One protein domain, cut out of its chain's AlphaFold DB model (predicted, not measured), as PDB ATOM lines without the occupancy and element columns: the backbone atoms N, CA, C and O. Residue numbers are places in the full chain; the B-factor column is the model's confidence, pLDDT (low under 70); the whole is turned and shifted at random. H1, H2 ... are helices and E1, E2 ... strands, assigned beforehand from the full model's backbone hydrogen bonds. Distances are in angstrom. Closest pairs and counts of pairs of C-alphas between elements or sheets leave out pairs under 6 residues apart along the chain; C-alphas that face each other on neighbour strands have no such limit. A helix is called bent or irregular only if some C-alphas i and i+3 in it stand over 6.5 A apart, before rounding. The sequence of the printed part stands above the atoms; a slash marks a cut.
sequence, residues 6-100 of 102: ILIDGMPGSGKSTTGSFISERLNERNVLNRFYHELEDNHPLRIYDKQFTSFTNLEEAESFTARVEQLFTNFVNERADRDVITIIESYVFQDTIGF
ATOM      1  N   ILE A   6     184.877 218.171 156.203       94.94
ATOM      2  CA  ILE A   6     186.181 218.238 155.550       94.94
ATOM      3  C   ILE A   6     186.025 217.568 154.184       94.94
ATOM      4  O   ILE A   6     185.765 216.367 154.106       94.94
ATOM      5  N   LEU A   7     186.168 218.350 153.116       92.75
ATOM      6  CA  LEU A   7     186.203 217.850 151.744       92.75
ATOM      7  C   LEU A   7     187.659 217.638 151.330       92.75
ATOM      8  O   LEU A   7     188.482 218.537 151.495       92.75
ATOM      9  N   ILE A   8     187.964 216.461 150.790       92.44
ATOM     10  CA  ILE A   8     189.281 216.130 150.251       92.44
ATOM     11  C   ILE A   8     189.143 215.953 148.749       92.44
ATOM     12  O   ILE A   8     188.473 215.036 148.278       92.44
ATOM     13  N   ASP A   9     189.796 216.837 148.009       88.06
ATOM     14  CA  ASP A   9     189.808 216.828 146.555       88.06
ATOM     15  C   ASP A   9     191.241 216.821 146.021       88.06
ATOM     16  O   ASP A   9     192.195 217.167 146.723       88.06
ATOM     17  N   GLY A  10     191.396 216.369 144.783       83.25
ATOM     18  CA  GLY A  10     192.690 216.211 144.145       83.25
ATOM     19  C   GLY A  10     192.671 215.205 143.002       83.25
ATOM     20  O   GLY A  10     191.802 214.336 142.901       83.25
ATOM     21  N   MET A  11     193.677 215.305 142.139       82.38
ATOM     22  CA  MET A  11     193.840 214.394 141.007       82.38
ATOM     23  C   MET A  11     194.057 212.937 141.464       82.38
ATOM     24  O   MET A  11     194.477 212.684 142.602       82.38
ATOM     25  N   PRO A  12     193.812 211.946 140.591       81.69
ATOM     26  CA  PRO A  12     194.248 210.576 140.834       81.69
ATOM     27  C   PRO A  12     195.736 210.528 141.212       81.69
ATOM     28  O   PRO A  12     196.570 211.188 140.594       81.69
ATOM     29  N   GLY A  13     196.072 209.786 142.270       84.88
ATOM     30  CA  GLY A  13     197.446 209.686 142.775       84.88
ATOM     31  C   GLY A  13     197.942 210.868 143.624       84.88
ATOM     32  O   GLY A  13     199.060 210.800 144.126       84.88
ATOM     33  N   SER A  14     197.141 211.915 143.867       89.75
ATOM     34  CA  SER A  14     197.558 213.073 144.687       89.75
ATOM     35  C   SER A  14     197.617 212.802 146.198       89.75
ATOM     36  O   SER A  14     197.979 213.690 146.967       89.75
ATOM     37  N   GLY A  15     197.231 211.600 146.638       92.44
ATOM     38  CA  GLY A  15     197.256 211.196 148.044       92.44
ATOM     39  C   GLY A  15     195.975 211.465 148.841       92.44
ATOM     40  O   GLY A  15     196.032 211.390 150.063       92.44
ATOM     41  N   LYS A  16     194.826 211.729 148.194       92.81
ATOM     42  CA  LYS A  16     193.528 211.986 148.859       92.81
ATOM     43  C   LYS A  16     193.194 210.969 149.955       92.81
ATOM     44  O   LYS A  16     192.977 211.354 151.102       92.81
ATOM     45  N   SER A  17     193.267 209.682 149.622       93.00
ATOM     46  CA  SER A  17     192.879 208.588 150.521       93.00
ATOM     47  C   SER A  17     193.833 208.438 151.684       93.00
ATOM     48  O   SER A  17     193.409 208.227 152.824       93.00
ATOM     49  N   THR A  18     195.120 208.656 151.422       96.19
ATOM     50  CA  THR A  18     196.146 208.742 152.458       96.19
ATOM     51  C   THR A  18     195.866 209.917 153.392       96.19
ATOM     52  O   THR A  18     195.892 209.750 154.608       96.19
ATOM     53  N   THR A  19     195.539 211.097 152.856       96.56
ATOM     54  CA  THR A  19     195.224 212.292 153.649       96.56
ATOM     55  C   THR A  19     193.944 212.119 154.467       96.56
ATOM     56  O   THR A  19     193.938 212.451 155.651       96.56
ATOM     57  N   GLY A  20     192.874 211.569 153.890       96.69
ATOM     58  CA  GLY A  20     191.609 211.337 154.592       96.69
ATOM     59  C   GLY A  20     191.735 210.332 155.724       96.69
ATOM     60  O   GLY A  20     191.286 210.604 156.841       96.69
ATOM     61  N   SER A  21     192.440 209.229 155.471       97.06
ATOM     62  CA  SER A  21     192.763 208.235 156.498       97.06
ATOM     63  C   SER A  21     193.622 208.847 157.602       97.06
ATOM     64  O   SER A  21     193.289 208.722 158.777       97.06
ATOM     65  N   PHE A  22     194.658 209.610 157.236       98.12
ATOM     66  CA  PHE A  22     195.520 210.295 158.198       98.12
ATOM     67  C   PHE A  22     194.733 211.253 159.103       98.12
ATOM     68  O   PHE A  22     194.913 211.233 160.319       98.12
ATOM     69  N   ILE A  23     193.837 212.076 158.547       98.12
ATOM     70  CA  ILE A  23     193.005 212.994 159.343       98.12
ATOM     71  C   ILE A  23     192.100 212.201 160.296       98.12
ATOM     72  O   ILE A  23     192.046 212.522 161.485       98.12
ATOM     73  N   SER A  24     191.426 211.160 159.798       98.31
ATOM     74  CA  SER A  24     190.557 210.282 160.593       98.31
ATOM     75  C   SER A  24     191.305 209.652 161.774       98.31
ATOM     76  O   SER A  24     190.872 209.762 162.921       98.31
ATOM     77  N   GLU A  25     192.488 209.082 161.528       98.44
ATOM     78  CA  GLU A  25     193.349 208.509 162.567       98.44
ATOM     79  C   GLU A  25     193.735 209.536 163.635       98.44
ATOM     80  O   GLU A  25     193.577 209.276 164.829       98.44
ATOM     81  N   ARG A  26     194.184 210.732 163.232       98.50
ATOM     82  CA  ARG A  26     194.567 211.791 164.179       98.50
ATOM     83  C   ARG A  26     193.380 212.272 165.023       98.50
ATOM     84  O   ARG A  26     193.580 212.686 166.169       98.50
ATOM     85  N   LEU A  27     192.158 212.252 164.487       98.25
ATOM     86  CA  LEU A  27     190.941 212.562 165.245       98.25
ATOM     87  C   LEU A  27     190.587 211.436 166.224       98.25
ATOM     88  O   LEU A  27     190.289 211.721 167.385       98.25
ATOM     89  N   ASN A  28     190.696 210.178 165.791       98.25
ATOM     90  CA  ASN A  28     190.467 209.003 166.636       98.25
ATOM     91  C   ASN A  28     191.425 208.969 167.835       98.25
ATOM     92  O   ASN A  28     190.980 208.790 168.964       98.25
ATOM     93  N   GLU A  29     192.716 209.244 167.623       98.44
ATOM     94  CA  GLU A  29     193.723 209.358 168.695       98.44
ATOM     95  C   GLU A  29     193.370 210.407 169.759       98.44
ATOM     96  O   GLU A  29     193.814 210.324 170.903       98.44
ATOM     97  N   ARG A  30     192.574 211.413 169.386       98.12
ATOM     98  CA  ARG A  30     192.123 212.500 170.264       98.12
ATOM     99  C   ARG A  30     190.715 212.272 170.815       98.12
ATOM    100  O   ARG A  30     190.171 213.176 171.441       98.12
ATOM    101  N   ASN A  31     190.130 211.094 170.595       97.81
ATOM    102  CA  ASN A  31     188.748 210.765 170.953       97.81
ATOM    103  C   ASN A  31     187.716 211.734 170.342       97.81
ATOM    104  O   ASN A  31     186.688 212.028 170.951       97.81
ATOM    105  N   VAL A  32     187.984 212.249 169.138       97.75
ATOM    106  CA  VAL A  32     187.050 213.107 168.401       97.75
ATOM    107  C   VAL A  32     186.227 212.256 167.440       97.75
ATOM    108  O   VAL A  32     186.766 211.649 166.512       97.75
ATOM    109  N   LEU A  33     184.907 212.250 167.638       97.75
ATOM    110  CA  LEU A  33     183.974 211.496 166.804       97.75
ATOM    111  C   LEU A  33     184.045 211.966 165.344       97.75
ATOM    112  O   LEU A  33     183.847 213.150 165.047       97.75
ATOM    113  N   ASN A  34     184.306 211.037 164.425       98.00
ATOM    114  CA  ASN A  34     184.409 211.332 163.001       98.00
ATOM    115  C   ASN A  34     183.936 210.169 162.111       98.00
ATOM    116  O   ASN A  34     183.813 209.032 162.563       98.00
ATOM    117  N   ARG A  35     183.662 210.473 160.837       96.31
ATOM    118  CA  ARG A  35     183.372 209.500 159.777       96.31
ATOM    119  C   ARG A  35     184.111 209.899 158.506       96.31
ATOM    120  O   ARG A  35     183.850 210.971 157.969       96.31
ATOM    121  N   PHE A  36     184.971 209.011 158.017       96.06
ATOM    122  CA  PHE A  36     185.613 209.129 156.709       96.06
ATOM    123  C   PHE A  36     184.850 208.331 155.644       96.06
ATOM    124  O   PHE A  36     184.582 207.151 155.869       96.06
ATOM    125  N   TYR A  37     184.503 208.974 154.527       93.81
ATOM    126  CA  TYR A  37     183.911 208.377 153.325       93.81
ATOM    127  C   TYR A  37     184.958 208.317 152.208       93.81
ATOM    128  O   TYR A  37     185.421 209.358 151.737       93.81
ATOM    129  N   HIS A  38     185.313 207.097 151.811       90.94
ATOM    130  CA  HIS A  38     186.264 206.821 150.735       90.94
ATOM    131  C   HIS A  38     185.543 206.758 149.382       90.94
ATOM    132  O   HIS A  38     184.431 206.233 149.312       90.94
ATOM    133  N   GLU A  39     186.171 207.216 148.299       83.88
ATOM    134  CA  GLU A  39     185.558 207.309 146.966       83.88
ATOM    135  C   GLU A  39     185.049 205.949 146.445       83.88
ATOM    136  O   GLU A  39     184.021 205.869 145.777       83.88
ATOM    137  N   LEU A  40     185.731 204.860 146.814       84.19
ATOM    138  CA  LEU A  40     185.374 203.478 146.458       84.19
ATOM    139  C   LEU A  40     184.361 202.807 147.406       84.19
ATOM    140  O   LEU A  40     184.093 201.621 147.251       84.19
ATOM    141  N   GLU A  41     183.804 203.511 148.394       87.25
ATOM    142  CA  GLU A  41     182.788 202.924 149.274       87.25
ATOM    143  C   GLU A  41     181.521 202.557 148.477       87.25
ATOM    144  O   GLU A  41     181.031 203.352 147.671       87.25
ATOM    145  N   ASP A  42     180.972 201.356 148.703       83.50
ATOM    146  CA  ASP A  42     179.820 200.842 147.943       83.50
ATOM    147  C   ASP A  42     178.607 201.774 148.018       83.50
ATOM    148  O   ASP A  42     177.937 201.988 147.010       83.50
ATOM    149  N   ASN A  43     178.377 202.385 149.185       85.31
ATOM    150  CA  ASN A  43     177.254 203.281 149.489       85.31
ATOM    151  C   ASN A  43     177.716 204.732 149.705       85.31
ATOM    152  O   ASN A  43     177.313 205.393 150.667       85.31
ATOM    153  N   HIS A  44     178.604 205.225 148.839       88.38
ATOM    154  CA  HIS A  44     179.090 206.596 148.912       88.38
ATOM    155  C   HIS A  44     177.934 207.606 148.743       88.38
ATOM    156  O   HIS A  44     177.243 207.593 147.723       88.38
ATOM    157  N   PRO A  45     177.724 208.539 149.692       89.12
ATOM    158  CA  PRO A  45     176.521 209.377 149.730       89.12
ATOM    159  C   PRO A  45     176.442 210.418 148.608       89.12
ATOM    160  O   PRO A  45     175.394 211.024 148.405       89.12
ATOM    161  N   LEU A  46     177.547 210.640 147.895       88.19
ATOM    162  CA  LEU A  46     177.613 211.546 146.751       88.19
ATOM    163  C   LEU A  46     177.665 210.816 145.397       88.19
ATOM    164  O   LEU A  46     177.909 211.456 144.379       88.19
ATOM    165  N   ARG A  47     177.477 209.489 145.358       85.25
ATOM    166  CA  ARG A  47     177.405 208.738 144.096       85.25
ATOM    167  C   ARG A  47     175.978 208.775 143.539       85.25
ATOM    168  O   ARG A  47     175.004 208.623 144.276       85.25
ATOM    169  N   ILE A  48     175.863 208.956 142.223       85.56
ATOM    170  CA  ILE A  48     174.599 208.833 141.493       85.56
ATOM    171  C   ILE A  48     174.467 207.376 141.030       85.56
ATOM    172  O   ILE A  48     175.277 206.906 140.239       85.56
ATOM    173  N   TYR A  49     173.477 206.652 141.551       83.19
ATOM    174  CA  TYR A  49     173.268 205.224 141.252       83.19
ATOM    175  C   TYR A  49     172.146 204.970 140.241       83.19
ATOM    176  O   TYR A  49     172.090 203.913 139.623       83.19
ATOM    177  N   ASP A  50     171.222 205.918 140.112       80.88
ATOM    178  CA  ASP A  50     169.977 205.792 139.352       80.88
ATOM    179  C   ASP A  50     170.125 206.162 137.871       80.88
ATOM    180  O   ASP A  50     169.231 205.876 137.073       80.88
ATOM    181  N   LYS A  51     171.250 206.772 137.488       78.50
ATOM    182  CA  LYS A  51     171.530 207.177 136.112       78.50
ATOM    183  C   LYS A  51     173.027 207.130 135.827       78.50
ATOM    184  O   LYS A  51     173.821 207.686 136.580       78.50
ATOM    185  N   GLN A  52     173.395 206.501 134.713       74.25
ATOM    186  CA  GLN A  52     174.715 206.675 134.111       74.25
ATOM    187  C   GLN A  52     174.656 207.861 133.152       74.25
ATOM    188  O   GLN A  52     173.776 207.923 132.294       74.25
ATOM    189  N   PHE A  53     175.587 208.790 133.313       73.12
ATOM    190  CA  PHE A  53     175.819 209.870 132.362       73.12
ATOM    191  C   PHE A  53     176.895 209.400 131.393       73.12
ATOM    192  O   PHE A  53     177.805 208.683 131.802       73.12
ATOM    193  N   THR A  54     176.751 209.714 130.108       66.62
ATOM    194  CA  THR A  54     177.680 209.205 129.076       66.62
ATOM    195  C   THR A  54     178.292 210.307 128.224       66.62
ATOM    196  O   THR A  54     179.350 210.097 127.635       66.62
ATOM    197  N   SER A  55     177.681 211.493 128.192       66.62
ATOM    198  CA  SER A  55     178.276 212.694 127.607       66.62
ATOM    199  C   SER A  55     177.663 213.950 128.227       66.62
ATOM    200  O   SER A  55     176.510 213.931 128.647       66.62
ATOM    201  N   PHE A  56     178.384 215.070 128.199       70.12
ATOM    202  CA  PHE A  56     177.805 216.394 128.477       70.12
ATOM    203  C   PHE A  56     177.554 217.211 127.204       70.12
ATOM    204  O   PHE A  56     177.468 218.435 127.246       70.12
ATOM    205  N   THR A  57     177.433 216.541 126.054       73.00
ATOM    206  CA  THR A  57     177.167 217.208 124.767       73.00
ATOM    207  C   THR A  57     175.719 217.686 124.639       73.00
ATOM    208  O   THR A  57     175.435 218.619 123.890       73.00
ATOM    209  N   ASN A  58     174.805 217.081 125.404       80.44
ATOM    210  CA  ASN A  58     173.423 217.515 125.538       80.44
ATOM    211  C   ASN A  58     173.274 218.444 126.757       80.44
ATOM    212  O   ASN A  58     173.542 218.036 127.888       80.44
ATOM    213  N   LEU A  59     172.787 219.667 126.525       82.81
ATOM    214  CA  LEU A  59     172.522 220.653 127.576       82.81
ATOM    215  C   LEU A  59     171.548 220.125 128.641       82.81
ATOM    216  O   LEU A  59     171.787 220.323 129.826       82.81
ATOM    217  N   GLU A  60     170.503 219.395 128.244       85.81
ATOM    218  CA  GLU A  60     169.524 218.822 129.178       85.81
ATOM    219  C   GLU A  60     170.163 217.759 130.092       85.81
ATOM    220  O   GLU A  60     169.857 217.670 131.282       85.81
ATOM    221  N   GLU A  61     171.093 216.958 129.558       82.38
ATOM    222  CA  GLU A  61     171.822 215.951 130.337       82.38
ATOM    223  C   GLU A  61     172.785 216.613 131.332       82.38
ATOM    224  O   GLU A  61     172.841 216.195 132.491       82.38
ATOM    225  N   ALA A  62     173.469 217.682 130.913       82.88
ATOM    226  CA  ALA A  62     174.340 218.479 131.772       82.88
ATOM    227  C   ALA A  62     173.560 219.194 132.891       82.88
ATOM    228  O   ALA A  62     173.958 219.131 134.054       82.88
ATOM    229  N   GLU A  63     172.419 219.815 132.577       87.50
ATOM    230  CA  GLU A  63     171.540 220.442 133.573       87.50
ATOM    231  C   GLU A  63     170.994 219.410 134.568       87.50
ATOM    232  O   GLU A  63     171.024 219.630 135.781       87.50
ATOM    233  N   SER A  64     170.564 218.243 134.074       86.25
ATOM    234  CA  SER A  64     170.108 217.128 134.910       86.25
ATOM    235  C   SER A  64     171.210 216.615 135.841       86.25
ATOM    236  O   SER A  64     170.930 216.327 137.008       86.25
ATOM    237  N   PHE A  65     172.447 216.509 135.351       86.06
ATOM    238  CA  PHE A  65     173.600 216.119 136.156       86.06
ATOM    239  C   PHE A  65     173.874 217.139 137.266       86.06
ATOM    240  O   PHE A  65     173.922 216.765 138.440       86.06
ATOM    241  N   THR A  66     173.982 218.423 136.916       86.06
ATOM    242  CA  THR A  66     174.245 219.503 137.877       86.06
ATOM    243  C   THR A  66     173.168 219.553 138.955       86.06
ATOM    244  O   THR A  66     173.495 219.513 140.142       86.06
ATOM    245  N   ALA A  67     171.888 219.526 138.573       90.19
ATOM    246  CA  ALA A  67     170.783 219.527 139.527       90.19
ATOM    247  C   ALA A  67     170.840 218.317 140.477       90.19
ATOM    248  O   ALA A  67     170.569 218.437 141.676       90.19
ATOM    249  N   ARG A  68     171.225 217.138 139.968       89.44
ATOM    250  CA  ARG A  68     171.343 215.925 140.785       89.44
ATOM    251  C   ARG A  68     172.500 216.012 141.777       89.44
ATOM    252  O   ARG A  68     172.330 215.638 142.937       89.44
ATOM    253  N   VAL A  69     173.648 216.520 141.341       88.19
ATOM    254  CA  VAL A  69     174.813 216.766 142.197       88.19
ATOM    255  C   VAL A  69     174.481 217.758 143.306       88.19
ATOM    256  O   VAL A  69     174.744 217.473 144.476       88.19
ATOM    257  N   GLU A  70     173.863 218.888 142.961       91.25
ATOM    258  CA  GLU A  70     173.448 219.905 143.927       91.25
ATOM    259  C   GLU A  70     172.480 219.327 144.958       91.25
ATOM    260  O   GLU A  70     172.642 219.559 146.159       91.25
ATOM    261  N   GLN A  71     171.513 218.522 144.514       92.38
ATOM    262  CA  GLN A  71     170.563 217.859 145.398       92.38
ATOM    263  C   GLN A  71     171.260 216.883 146.356       92.38
ATOM    264  O   GLN A  71     171.012 216.933 147.562       92.38
ATOM    265  N   LEU A  72     172.132 216.002 145.850       91.00
ATOM    266  CA  LEU A  72     172.861 215.032 146.674       91.00
ATOM    267  C   LEU A  72     173.751 215.727 147.701       91.00
ATOM    268  O   LEU A  72     173.715 215.381 148.882       91.00
ATOM    269  N   PHE A  73     174.506 216.740 147.274       90.81
ATOM    270  CA  PHE A  73     175.388 217.490 148.160       90.81
ATOM    271  C   PHE A  73     174.598 218.260 149.223       90.81
ATOM    272  O   PHE A  73     174.928 218.195 150.409       90.81
ATOM    273  N   THR A  74     173.510 218.923 148.826       92.62
ATOM    274  CA  THR A  74     172.618 219.639 149.749       92.62
ATOM    275  C   THR A  74     172.027 218.692 150.790       92.62
ATOM    276  O   THR A  74     172.109 218.968 151.987       92.62
ATOM    277  N   ASN A  75     171.495 217.544 150.363       93.31
ATOM    278  CA  ASN A  75     170.949 216.536 151.271       93.31
ATOM    279  C   ASN A  75     172.024 216.007 152.226       93.31
ATOM    280  O   ASN A  75     171.818 215.990 153.438       93.31
ATOM    281  N   PHE A  76     173.200 215.662 151.701       92.19
ATOM    282  CA  PHE A  76     174.327 215.179 152.490       92.19
ATOM    283  C   PHE A  76     174.745 216.172 153.585       92.19
ATOM    284  O   PHE A  76     174.940 215.776 154.740       92.19
ATOM    285  N   VAL A  77     174.855 217.461 153.249       92.06
ATOM    286  CA  VAL A  77     175.218 218.530 154.191       92.06
ATOM    287  C   VAL A  77     174.107 218.766 155.220       92.06
ATOM    288  O   VAL A  77     174.404 218.868 156.413       92.06
ATOM    289  N   ASN A  78     172.844 218.802 154.788       93.50
ATOM    290  CA  ASN A  78     171.684 219.032 155.655       93.50
ATOM    291  C   ASN A  78     171.466 217.899 156.655       93.50
ATOM    292  O   ASN A  78     171.226 218.157 157.830       93.50
ATOM    293  N   GLU A  79     171.615 216.642 156.235       92.56
ATOM    294  CA  GLU A  79     171.514 215.495 157.140       92.56
ATOM    295  C   GLU A  79     172.508 215.582 158.296       92.56
ATOM    296  O   GLU A  79     172.241 215.053 159.373       92.56
ATOM    297  N   ARG A  80     173.657 216.230 158.075       91.81
ATOM    298  CA  ARG A  80     174.761 216.380 159.033       91.81
ATOM    299  C   ARG A  80     174.729 217.707 159.786       91.81
ATOM    300  O   ARG A  80     175.607 217.931 160.622       91.81
ATOM    301  N   ALA A  81     173.736 218.553 159.517       90.62
ATOM    302  CA  ALA A  81     173.496 219.771 160.269       90.62
ATOM    303  C   ALA A  81     173.431 219.464 161.767       90.62
ATOM    304  O   ALA A  81     172.755 218.529 162.194       90.62
ATOM    305  N   ASP A  82     174.155 220.253 162.555       90.88
ATOM    306  CA  ASP A  82     174.089 220.264 164.015       90.88
ATOM    307  C   ASP A  82     174.480 218.930 164.692       90.88
ATOM    308  O   ASP A  82     174.345 218.783 165.907       90.88
ATOM    309  N   ARG A  83     175.052 217.974 163.941       91.62
ATOM    310  CA  ARG A  83     175.639 216.752 164.504       91.62
ATOM    311  C   ARG A  83     177.010 217.038 165.117       91.62
ATOM    312  O   ARG A  83     177.837 217.746 164.542       91.62
ATOM    313  N   ASP A  84     177.306 216.392 166.241       93.25
ATOM    314  CA  ASP A  84     178.609 216.485 166.916       93.25
ATOM    315  C   ASP A  84     179.640 215.480 166.363       93.25
ATOM    316  O   ASP A  84     180.373 214.834 167.102       93.25
ATOM    317  N   VAL A  85     179.688 215.326 165.037       95.88
ATOM    318  CA  VAL A  85     180.602 214.418 164.325       95.88
ATOM    319  C   VAL A  85     181.312 215.166 163.207       95.88
ATOM    320  O   VAL A  85     180.684 215.918 162.462       95.88
ATOM    321  N   ILE A  86     182.623 214.967 163.073       97.31
ATOM    322  CA  ILE A  86     183.381 215.476 161.927       97.31
ATOM    323  C   ILE A  86     183.201 214.513 160.755       97.31
ATOM    324  O   ILE A  86     183.540 213.338 160.844       97.31
ATOM    325  N   THR A  87     182.678 215.003 159.641       96.69
ATOM    326  CA  THR A  87     182.599 214.227 158.403       96.69
ATOM    327  C   THR A  87     183.785 214.565 157.515       96.69
ATOM    328  O   THR A  87     184.041 215.736 157.258       96.69
ATOM    329  N   ILE A  88     184.492 213.546 157.041       96.19
ATOM    330  CA  ILE A  88     185.577 213.640 156.065       96.19
ATOM    331  C   ILE A  88     185.100 212.895 154.823       96.19
ATOM    332  O   ILE A  88     184.627 211.765 154.943       96.19
ATOM    333  N   ILE A  89     185.185 213.501 153.647       93.25
ATOM    334  CA  ILE A  89     184.704 212.875 152.413       93.25
ATOM    335  C   ILE A  89     185.631 213.175 151.247       93.25
ATOM    336  O   ILE A  89     186.091 214.306 151.085       93.25
ATOM    337  N   GLU A  90     185.888 212.154 150.440       90.38
ATOM    338  CA  GLU A  90     186.552 212.327 149.158       90.38
ATOM    339  C   GLU A  90     185.577 212.840 148.100       90.38
ATOM    340  O   GLU A  90     184.423 212.418 147.987       90.38
ATOM    341  N   SER A  91     186.074 213.776 147.306       75.06
ATOM    342  CA  SER A  91     185.440 214.317 146.114       75.06
ATOM    343  C   SER A  91     185.268 213.219 145.043       75.06
ATOM    344  O   SER A  91     186.108 213.020 144.165       75.06
ATOM    345  N   TYR A  92     184.171 212.462 145.142       70.44
ATOM    346  CA  TYR A  92     183.767 211.463 144.140       70.44
ATOM    347  C   TYR A  92     183.124 212.128 142.913       70.44
ATOM    348  O   TYR A  92     183.414 211.788 141.770       70.44
ATOM    349  N   VAL A  93     182.274 213.129 143.163       63.00
ATOM    350  CA  VAL A  93     181.424 213.776 142.151       63.00
ATOM    351  C   VAL A  93     182.224 214.388 141.002       63.00
ATOM    352  O   VAL A  93     181.765 214.372 139.866       63.00
ATOM    353  N   PHE A  94     183.413 214.917 141.296       58.38
ATOM    354  CA  PHE A  94     184.202 215.679 140.334       58.38
ATOM    355  C   PHE A  94     185.124 214.811 139.465       58.38
ATOM    356  O   PHE A  94     185.602 215.282 138.433       58.38
ATOM    357  N   GLN A  95     185.370 213.550 139.837       55.59
ATOM    358  CA  GLN A  95     186.260 212.668 139.075       55.59
ATOM    359  C   GLN A  95     185.532 211.944 137.936       55.59
ATOM    360  O   GLN A  95     186.062 211.908 136.827       55.59
ATOM    361  N   ASP A  96     184.301 211.468 138.157       56.38
ATOM    362  CA  ASP A  96     183.510 210.828 137.092       56.38
ATOM    363  C   ASP A  96     183.172 211.825 135.967       56.38
ATOM    364  O   ASP A  96     183.175 211.463 134.794       56.38
ATOM    365  N   THR A  97     182.992 213.111 136.285       54.91
ATOM    366  CA  THR A  97     182.720 214.170 135.294       54.91
ATOM    367  C   THR A  97     183.843 214.422 134.296       54.91
ATOM    368  O   THR A  97     183.565 214.797 133.158       54.91
ATOM    369  N   ILE A  98     185.103 214.208 134.689       52.72
ATOM    370  CA  ILE A  98     186.265 214.439 133.812       52.72
ATOM    371  C   ILE A  98     186.325 213.377 132.699       52.72
ATOM    372  O   ILE A  98     186.859 213.636 131.621       52.72
ATOM    373  N   GLY A  99     185.712 212.207 132.913       50.81
ATOM    374  CA  GLY A  99     185.583 211.163 131.895       50.81
ATOM    375  C   GLY A  99     184.656 211.521 130.726       50.81
ATOM    376  O   GLY A  99     184.733 210.873 129.686       50.81
ATOM    377  N   PHE A 100     183.812 212.551 130.864       49.72
ATOM    378  CA  PHE A 100     182.779 212.911 129.878       49.72
ATOM    379  C   PHE A 100     183.044 214.227 129.136       49.72
ATOM    380  O   PHE A 100     182.252 214.614 128.280       49.72
TER     381      PHE A 100
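Overview. This is residues 6 to 100 of the 102 residues of an uncharacterized protein of Paenibacillus sp. XY044 (UniProt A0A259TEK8). Look first for a small head, a sheet of three parallel strands with one helix, H1, lying along one face of it; set off from this sheet, the long helix H2 runs the opposite way to the strands and reaches far past the head. The short helix H3 follows the last strand beyond the sheet and comes near H2, and the long link of residues 38 to 58 leads from the head to the far end of H2. You have 95 printed residues with three named helices and three named strands, in the order E1, H1, E2, H2, E3, H3; the sheet runs E1, E3, E2 and the class is mixed, helices and strands. The whole is only just compact, close to loose, with a radius of gyration of the C-alphas of 14.9 A, and only just elongated, spanning 49 by 32 by 18 A.

Arrangement. Start at residues 6 to 8, the edge strand E1, and set beside it the inner strand E3, residues 86 to 90: they are parallel at 16 degrees, with N 6 and O 87 at 2.8 A. On the other side of E3 find the edge strand E2, residues 34 to 37, parallel to it at 14 degrees, with N 37 and O 88 at 2.8 A and N 88 and O 35 at 2.8 A. H1, residues 16 to 28, is on this sheet at a height over the sheet of 8.6 A. It lies over E3 and E2 and runs along the strands, at 11 degrees to E3 on the local plane. The closest C-alphas of H1 and E2 are those of Ser 24 and Phe 36, 6.4 A apart; those of H1 and E3 are Gly 20 and Ile 88, 6.6 A. This makes two layers, a helix on one face of a sheet. E1, H1, E2 form a split strand-helix-strand unit, two strands running the same way with a helix between them in the chain and E3 between them in the sheet; its crossover is right-handed. H2, residues 59 to 79, is not on the sheet, with 1 pair of C-alphas within 10 A. E2, H2, E3 form a strand-helix-strand unit, here with neighbour strands, and its crossover is right-handed too. H3, residues 93 to 98, is close to H2 but not clearly touching, opposite ways at a shallow tilt of 24 degrees; their closest C-alphas, of Val 69 and Val 93, are 7.3 A apart. H1 is apart from both H2 and H3. In H1 and H2 every O i to N i+4 pair is within hydrogen-bond range; in H3 0 of 2 are, beside 1 of 3 O i to N i+3 pairs.

Along the chain. Find C-alpha 6 at (186.181, 218.238, 155.550), where E1 begins; it is 6.5 A long. From C-alpha 16, H1 runs 18.3 A to C-alpha 28, and E2 then covers 10.1 A. Go to C-alpha 59 at (172.522, 220.653, 127.576); from there H2 runs 30.0 A to C-alpha 79. E3 follows with 13.5 A, and H3, 9.7 A, ends at C-alpha 98, (186.265, 214.439, 133.812). H3 is neither bent nor irregular, but only just: C-alphas 93 and 96 are 6.2 A apart.

Size, cuts and confidence. The two C-alphas farthest apart are those of Arg 30 and Asn 58, 48.7 A. The printed part has no cut. The link from E2 to H2, 21 residues, is long. Residues 78 to 83, of which 78 to 79 belong to H2, stand free. The mean pLDDT of the printed part is 86.3; look at residues 54 to 55 and 93 to 100 for values under 70, with a mean of 57 in H3.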